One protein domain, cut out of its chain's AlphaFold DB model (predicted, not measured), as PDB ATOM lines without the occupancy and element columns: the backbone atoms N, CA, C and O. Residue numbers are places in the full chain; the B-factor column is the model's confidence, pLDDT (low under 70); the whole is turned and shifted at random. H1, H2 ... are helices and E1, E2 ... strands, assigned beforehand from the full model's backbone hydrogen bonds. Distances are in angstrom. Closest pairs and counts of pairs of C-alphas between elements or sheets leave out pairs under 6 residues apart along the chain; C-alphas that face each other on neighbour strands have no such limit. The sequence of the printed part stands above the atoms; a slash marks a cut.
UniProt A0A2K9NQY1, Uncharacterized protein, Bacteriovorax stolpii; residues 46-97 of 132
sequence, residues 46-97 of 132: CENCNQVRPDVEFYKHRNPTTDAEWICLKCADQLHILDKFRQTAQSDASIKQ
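What this domain is: This is residues 46 to 97 of the 132 residues of an uncharacterized protein of Bacteriovorax stolpii (UniProt A0A2K9NQY1). With little regular structure, this is a small knot of loops round a short two-strand hairpin, E1 and E2, with helix H1 following E2 directly. The loop between the strands reaches one end of the long axis, and H2 lies at the other. Named elements hold only 16 of the 52 printed residues, in the order E1, E2, H1, H2: mixed, antiparallel in its sheet. It is compact, radius of gyration of the C-alphas 10.1 A, spanning 32 by 23 by 14 A.

Where its parts are: E1 is residues 56 to 58, from C-alpha 56 at (-5.959, 40.348, -44.359); E2 is 70 to 72. H1, 73 to 78, is 8.6 A long; H2 is 92 to 95, ending at C-alpha 95 (0.232, 30.312, -45.947).

How they stand to each other: E1 and E2 are antiparallel at 142 degrees, with N 57 and O 71 3.0 A apart, within hydrogen-bond range. The closest C-alphas of E1 and H1, Val 56 and Leu 73, are 6.6 A apart. H2 is apart from E1, E2 and H1. Every O i to N i+4 pair in H1 is within hydrogen-bond range; H2 is too short for one, and its 1 O i to N i+3 pair is not within range.

The domain as a whole: The C-alphas farthest apart, Pro 64 and Lys 96, are 31.8 A apart. Links E1 to E2 and H1 to H2 are long. The printed part has no cut; no printed residue is under 70 in pLDDT.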
ATOM      1  N   CYS A  46      -9.020  44.477 -41.010       94.81
ATOM      2  CA  CYS A  46      -9.117  45.191 -42.282       94.81
ATOM      3  C   CYS A  46      -9.472  46.663 -42.047       94.81
ATOM      4  O   CYS A  46     -10.531  46.962 -41.498       94.81
ATOM      5  N   GLU A  47      -8.631  47.571 -42.532       94.31
ATOM      6  CA  GLU A  47      -8.789  49.024 -42.400       94.31
ATOM      7  C   GLU A  47      -9.885  49.596 -43.315       94.31
ATOM      8  O   GLU A  47     -10.457  50.635 -43.009       94.31
ATOM      9  N   ASN A  48     -10.230  48.913 -44.414       94.31
ATOM     10  CA  ASN A  48     -11.265  49.395 -45.336       94.31
ATOM     11  C   ASN A  48     -12.691  49.100 -44.839       94.31
ATOM     12  O   ASN A  48     -13.561  49.964 -44.868       94.31
ATOM     13  N   CYS A  49     -12.955  47.868 -44.386       94.31
ATOM     14  CA  CYS A  49     -14.290  47.471 -43.919       94.31
ATOM     15  C   CYS A  49     -14.442  47.469 -42.393       94.31
ATOM     16  O   CYS A  49     -15.531  47.175 -41.904       94.31
ATOM     17  N   ASN A  50     -13.377  47.785 -41.650       94.25
ATOM     18  CA  ASN A  50     -13.334  47.805 -40.186       94.25
ATOM     19  C   ASN A  50     -13.777  46.484 -39.531       94.25
ATOM     20  O   ASN A  50     -14.389  46.471 -38.464       94.25
ATOM     21  N   GLN A  51     -13.482  45.354 -40.179       94.06
ATOM     22  CA  GLN A  51     -13.834  44.018 -39.696       94.06
ATOM     23  C   GLN A  51     -12.591  43.168 -39.459       94.06
ATOM     24  O   GLN A  51     -11.602  43.256 -40.190       94.06
ATOM     25  N   VAL A  52     -12.685  42.282 -38.465       92.94
ATOM     26  CA  VAL A  52     -11.683  41.241 -38.237       92.94
ATOM     27  C   VAL A  52     -11.907  40.118 -39.240       92.94
ATOM     28  O   VAL A  52     -12.989  39.530 -39.311       92.94
ATOM     29  N   ARG A  53     -10.886  39.830 -40.041       90.69
ATOM     30  CA  ARG A  53     -10.902  38.813 -41.081       90.69
ATOM     31  C   ARG A  53      -9.561  38.057 -41.121       90.69
ATOM     32  O   ARG A  53      -8.515  38.664 -40.912       90.69
ATOM     33  N   PRO A  54      -9.564  36.740 -41.388       89.38
ATOM     34  CA  PRO A  54      -8.336  35.938 -41.441       89.38
ATOM     35  C   PRO A  54      -7.546  36.103 -42.755       89.38
ATOM     36  O   PRO A  54      -6.421  35.628 -42.870       89.38
ATOM     37  N   ASP A  55      -8.132  36.756 -43.760       90.62
ATOM     38  CA  ASP A  55      -7.601  36.949 -45.115       90.62
ATOM     39  C   ASP A  55      -7.007  38.348 -45.348       90.62
ATOM     40  O   ASP A  55      -6.985  38.844 -46.474       90.62
ATOM     41  N   VAL A  56      -6.558  39.011 -44.280       93.50
ATOM     42  CA  VAL A  56      -5.959  40.348 -44.359       93.50
ATOM     43  C   VAL A  56      -4.507  40.256 -44.817       93.50
ATOM     44  O   VAL A  56      -3.710  39.489 -44.277       93.50
ATOM     45  N   GLU A  57      -4.160  41.083 -45.799       93.38
ATOM     46  CA  GLU A  57      -2.800  41.237 -46.305       93.38
ATOM     47  C   GLU A  57      -2.431  42.718 -46.388       93.38
ATOM     48  O   GLU A  57      -3.291  43.601 -46.387       93.38
ATOM     49  N   PHE A  58      -1.130  42.984 -46.452       93.44
ATOM     50  CA  PHE A  58      -0.599  44.327 -46.604       93.44
ATOM     51  C   PHE A  58      -0.354  44.624 -48.080       93.44
ATOM     52  O   PHE A  58       0.412  43.916 -48.750       93.44
ATOM     53  N   TYR A  59      -0.974  45.694 -48.568       93.50
ATOM     54  CA  TYR A  59      -0.830  46.184 -49.928       93.50
ATOM     55  C   TYR A  59      -0.266  47.596 -49.903       93.50
ATOM     56  O   TYR A  59      -0.906  48.527 -49.429       93.50
ATOM     57  N   LYS A  60       0.917  47.774 -50.489       93.50
ATOM     58  CA  LYS A  60       1.497  49.103 -50.670       93.50
ATOM     59  C   LYS A  60       1.050  49.668 -52.011       93.50
ATOM     60  O   LYS A  60       1.719  49.472 -53.026       93.50
ATOM     61  N   HIS A  61      -0.091  50.346 -52.020       91.69
ATOM     62  CA  HIS A  61      -0.654  50.976 -53.211       91.69
ATOM     63  C   HIS A  61      -0.812  52.487 -53.019       91.69
ATOM     64  O   HIS A  61      -0.790  53.004 -51.910       91.69
ATOM     65  N   ARG A  62      -0.975  53.211 -54.129       89.50
ATOM     66  CA  ARG A  62      -1.256  54.653 -54.140       89.50
ATOM     67  C   ARG A  62      -2.595  54.890 -54.831       89.50
ATOM     68  O   ARG A  62      -2.654  55.500 -55.895       89.50
ATOM     69  N   ASN A  63      -3.644  54.282 -54.281       88.19
ATOM     70  CA  ASN A  63      -4.992  54.396 -54.834       88.19
ATOM     71  C   ASN A  63      -5.630  55.668 -54.257       88.19
ATOM     72  O   ASN A  63      -5.640  55.798 -53.039       88.19
ATOM     73  N   PRO A  64      -6.154  56.598 -55.072       87.19
ATOM     74  CA  PRO A  64      -6.789  57.814 -54.558       87.19
ATOM     75  C   PRO A  64      -8.059  57.562 -53.734       87.19
ATOM     76  O   PRO A  64      -8.495  58.452 -53.015       87.19
ATOM     77  N   THR A  65      -8.688  56.390 -53.860       88.94
ATOM     78  CA  THR A  65      -9.954  56.097 -53.173       88.94
ATOM     79  C   THR A  65      -9.767  55.708 -51.706       88.94
ATOM     80  O   THR A  65     -10.671  55.942 -50.908       88.94
ATOM     81  N   THR A  66      -8.630  55.108 -51.337       88.25
ATOM     82  CA  THR A  66      -8.398  54.606 -49.974       88.25
ATOM     83  C   THR A  66      -6.932  54.692 -49.578       88.25
ATOM     84  O   THR A  66      -6.070  54.202 -50.308       88.25
ATOM     85  N   ASP A  67      -6.685  55.163 -48.358       90.44
ATOM     86  CA  ASP A  67      -5.359  55.150 -47.723       90.44
ATOM     87  C   ASP A  67      -5.109  53.881 -46.880       90.44
ATOM     88  O   ASP A  67      -4.062  53.736 -46.260       90.44
ATOM     89  N   ALA A  68      -6.082  52.966 -46.834       92.19
ATOM     90  CA  ALA A  68      -6.001  51.710 -46.094       92.19
ATOM     91  C   ALA A  68      -4.996  50.749 -46.746       92.19
ATOM     92  O   ALA A  68      -5.221  50.297 -47.866       92.19
ATOM     93  N   GLU A  69      -3.931  50.385 -46.033       93.94
ATOM     94  CA  GLU A  69      -2.885  49.484 -46.542       93.94
ATOM     95  C   GLU A  69      -3.120  48.029 -46.098       93.94
ATOM     96  O   GLU A  69      -2.727  47.082 -46.785       93.94
ATOM     97  N   TRP A  70      -3.778  47.830 -44.949       94.56
ATOM     98  CA  TRP A  70      -4.122  46.510 -44.415       94.56
ATOM     99  C   TRP A  70      -5.560  46.148 -44.758       94.56
ATOM    100  O   TRP A  70      -6.502  46.560 -44.079       94.56
ATOM    101  N   ILE A  71      -5.743  45.350 -45.805       95.06
ATOM    102  CA  ILE A  71      -7.069  45.071 -46.364       95.06
ATOM    103  C   ILE A  71      -7.290  43.576 -46.595       95.06
ATOM    104  O   ILE A  71      -6.370  42.825 -46.916       95.06
ATOM    105  N   CYS A  72      -8.534  43.127 -46.410       94.50
ATOM    106  CA  CYS A  72      -8.939  41.758 -46.737       94.50
ATOM    107  C   CYS A  72      -9.083  41.563 -48.251       94.50
ATOM    108  O   CYS A  72      -9.238  42.536 -48.996       94.50
ATOM    109  N   LEU A  73      -9.102  40.307 -48.704       92.94
ATOM    110  CA  LEU A  73      -9.193  39.956 -50.127       92.94
ATOM    111  C   LEU A  73     -10.376  40.616 -50.825       92.94
ATOM    112  O   LEU A  73     -10.214  41.235 -51.873       92.94
ATOM    113  N   LYS A  74     -11.552  40.552 -50.198       93.25
ATOM    114  CA  LYS A  74     -12.774  41.142 -50.757       93.25
ATOM    115  C   LYS A  74     -12.649  42.650 -50.959       93.25
ATOM    116  O   LYS A  74     -13.091  43.164 -51.978       93.25
ATOM    117  N   CYS A  75     -12.040  43.354 -50.003       93.94
ATOM    118  CA  CYS A  75     -11.819  44.795 -50.128       93.94
ATOM    119  C   CYS A  75     -10.767  45.101 -51.196       93.94
ATOM    120  O   CYS A  75     -10.950  46.029 -51.975       93.94
ATOM    121  N   ALA A  76      -9.699  44.305 -51.269       93.81
ATOM    122  CA  ALA A  76      -8.674  44.463 -52.293       93.81
ATOM    123  C   ALA A  76      -9.238  44.281 -53.713       93.81
ATOM    124  O   ALA A  76      -8.864  45.032 -54.616       93.81
ATOM    125  N   ASP A  77     -10.160  43.332 -53.901       93.44
ATOM    126  CA  ASP A  77     -10.836  43.105 -55.179       93.44
ATOM    127  C   ASP A  77     -11.843  44.219 -55.508       93.44
ATOM    128  O   ASP A  77     -11.818  44.740 -56.620       93.44
ATOM    129  N   GLN A  78     -12.650  44.674 -54.542       93.69
ATOM    130  CA  GLN A  78     -13.585  45.799 -54.727       93.69
ATOM    131  C   GLN A  78     -12.886  47.120 -55.073       93.69
ATOM    132  O   GLN A  78     -13.388  47.905 -55.875       93.69
ATOM    133  N   LEU A  79     -11.724  47.367 -54.469       92.38
ATOM    134  CA  LEU A  79     -10.901  48.550 -54.723       92.38
ATOM    135  C   LEU A  79     -10.013  48.402 -55.961       92.38
ATOM    136  O   LEU A  79      -9.251  49.318 -56.276       92.38
ATOM    137  N   HIS A  80     -10.094  47.261 -56.654       92.31
ATOM    138  CA  HIS A  80      -9.307  46.948 -57.841       92.31
ATOM    139  C   HIS A  80      -7.785  47.087 -57.622       92.31
ATOM    140  O   HIS A  80      -7.036  47.484 -58.520       92.31
ATOM    141  N   ILE A  81      -7.296  46.756 -56.422       92.44
ATOM    142  CA  ILE A  81      -5.873  46.857 -56.066       92.44
ATOM    143  C   ILE A  81      -5.148  45.609 -56.555       92.44
ATOM    144  O   ILE A  81      -5.354  44.526 -56.019       92.44
ATOM    145  N   LEU A  82      -4.270  45.747 -57.546       91.94
ATOM    146  CA  LEU A  82      -3.527  44.614 -58.107       91.94
ATOM    147  C   LEU A  82      -2.677  43.885 -57.059       91.94
ATOM    148  O   LEU A  82      -2.022  44.497 -56.214       91.94
ATOM    149  N   ASP A  83      -2.593  42.563 -57.194       90.69
ATOM    150  CA  ASP A  83      -1.821  41.711 -56.287       90.69
ATOM    151  C   ASP A  83      -0.304  41.965 -56.340       90.69
ATOM    152  O   ASP A  83       0.427  41.632 -55.414       90.69
ATOM    153  N   LYS A  84       0.177  42.640 -57.393       90.62
ATOM    154  CA  LYS A  84       1.569  43.108 -57.522       90.62
ATOM    155  C   LYS A  84       1.993  44.047 -56.389       90.62
ATOM    156  O   LYS A  84       3.183  44.169 -56.118       90.62
ATOM    157  N   PHE A  85       1.034  44.712 -55.746       90.75
ATOM    158  CA  PHE A  85       1.279  45.616 -54.623       90.75
ATOM    159  C   PHE A  85       1.244  44.912 -53.261       90.75
ATOM    160  O   PHE A  85       1.547  45.542 -52.246       90.75
ATOM    161  N   ARG A  86       0.890  43.620 -53.222       91.75
ATOM    162  CA  ARG A  86       0.907  42.818 -52.000       91.75
ATOM    163  C   ARG A  86       2.352  42.601 -51.561       91.75
ATOM    164  O   ARG A  86       3.176  42.165 -52.361       91.75
ATOM    165  N   GLN A  87       2.669  42.892 -50.301       90.31
ATOM    166  CA  GLN A  87       4.013  42.635 -49.761       90.31
ATOM    167  C   GLN A  87       4.051  41.452 -48.803       90.31
ATOM    168  O   GLN A  87       5.086  40.799 -48.677       90.31
ATOM    169  N   THR A  88       2.939  41.167 -48.128       90.50
ATOM    170  CA  THR A  88       2.857  40.074 -47.161       90.50
ATOM    171  C   THR A  88       2.105  38.866 -47.722       90.50
ATOM    172  O   THR A  88       1.414  38.921 -48.740       90.50
ATOM    173  N   ALA A  89       2.342  37.721 -47.089       89.81
ATOM    174  CA  ALA A  89       1.699  36.448 -47.387       89.81
ATOM    175  C   ALA A  89       1.339  35.766 -46.061       89.81
ATOM    176  O   ALA A  89       1.804  34.661 -45.775       89.81
ATOM    177  N   GLN A  90       0.614  36.487 -45.202       88.62
ATOM    178  CA  GLN A  90       0.360  36.074 -43.821       88.62
ATOM    179  C   GLN A  90      -1.013  35.442 -43.620       88.62
ATOM    180  O   GLN A  90      -1.191  34.722 -42.645       88.62
ATOM    181  N   SER A  91      -1.977  35.703 -44.501       88.44
ATOM    182  CA  SER A  91      -3.301  35.105 -44.371       88.44
ATOM    183  C   SER A  91      -3.223  33.585 -44.422       88.44
ATOM    184  O   SER A  91      -2.342  33.007 -45.066       88.44
ATOM    185  N   ASP A  92      -4.207  32.919 -43.821       84.88
ATOM    186  CA  ASP A  92      -4.302  31.458 -43.861       84.88
ATOM    187  C   ASP A  92      -4.301  30.916 -45.298       84.88
ATOM    188  O   ASP A  92      -3.719  29.866 -45.577       84.88
ATOM    189  N   ALA A  93      -4.937  31.637 -46.226       86.81
ATOM    190  CA  ALA A  93      -4.978  31.274 -47.637       86.81
ATOM    191  C   ALA A  93      -3.590  31.377 -48.292       86.81
ATOM    192  O   ALA A  93      -3.185  30.464 -49.018       86.81
ATOM    193  N   SER A  94      -2.839  32.445 -48.001       87.94
ATOM    194  CA  SER A  94      -1.463  32.641 -48.477       87.94
ATOM    195  C   SER A  94      -0.507  31.598 -47.913       87.94
ATOM    196  O   SER A  94       0.266  30.994 -48.660       87.94
ATOM    197  N   ILE A  95      -0.598  31.321 -46.611       86.62
ATOM    198  CA  ILE A  95       0.232  30.312 -45.947       86.62
ATOM    199  C   ILE A  95      -0.008  28.937 -46.559       86.62
ATOM    200  O   ILE A  95       0.945  28.230 -46.886       86.62
ATOM    201  N   LYS A  96      -1.276  28.574 -46.771       87.81
ATOM    202  CA  LYS A  96      -1.665  27.292 -47.374       87.81
ATOM    203  C   LYS A  96      -1.434  27.234 -48.888       87.81
ATOM    204  O   LYS A  96      -1.750  26.215 -49.490       87.81
ATOM    205  N   GLN A  97      -0.900  28.291 -49.507       86.00
ATOM    206  CA  GLN A  97      -0.694  28.389 -50.960       86.00
ATOM    207  C   GLN A  97      -1.991  28.217 -51.779       86.00
ATOM    208  O   GLN A  97      -1.951  27.830 -52.944       86.00
TER     209      GLN A  97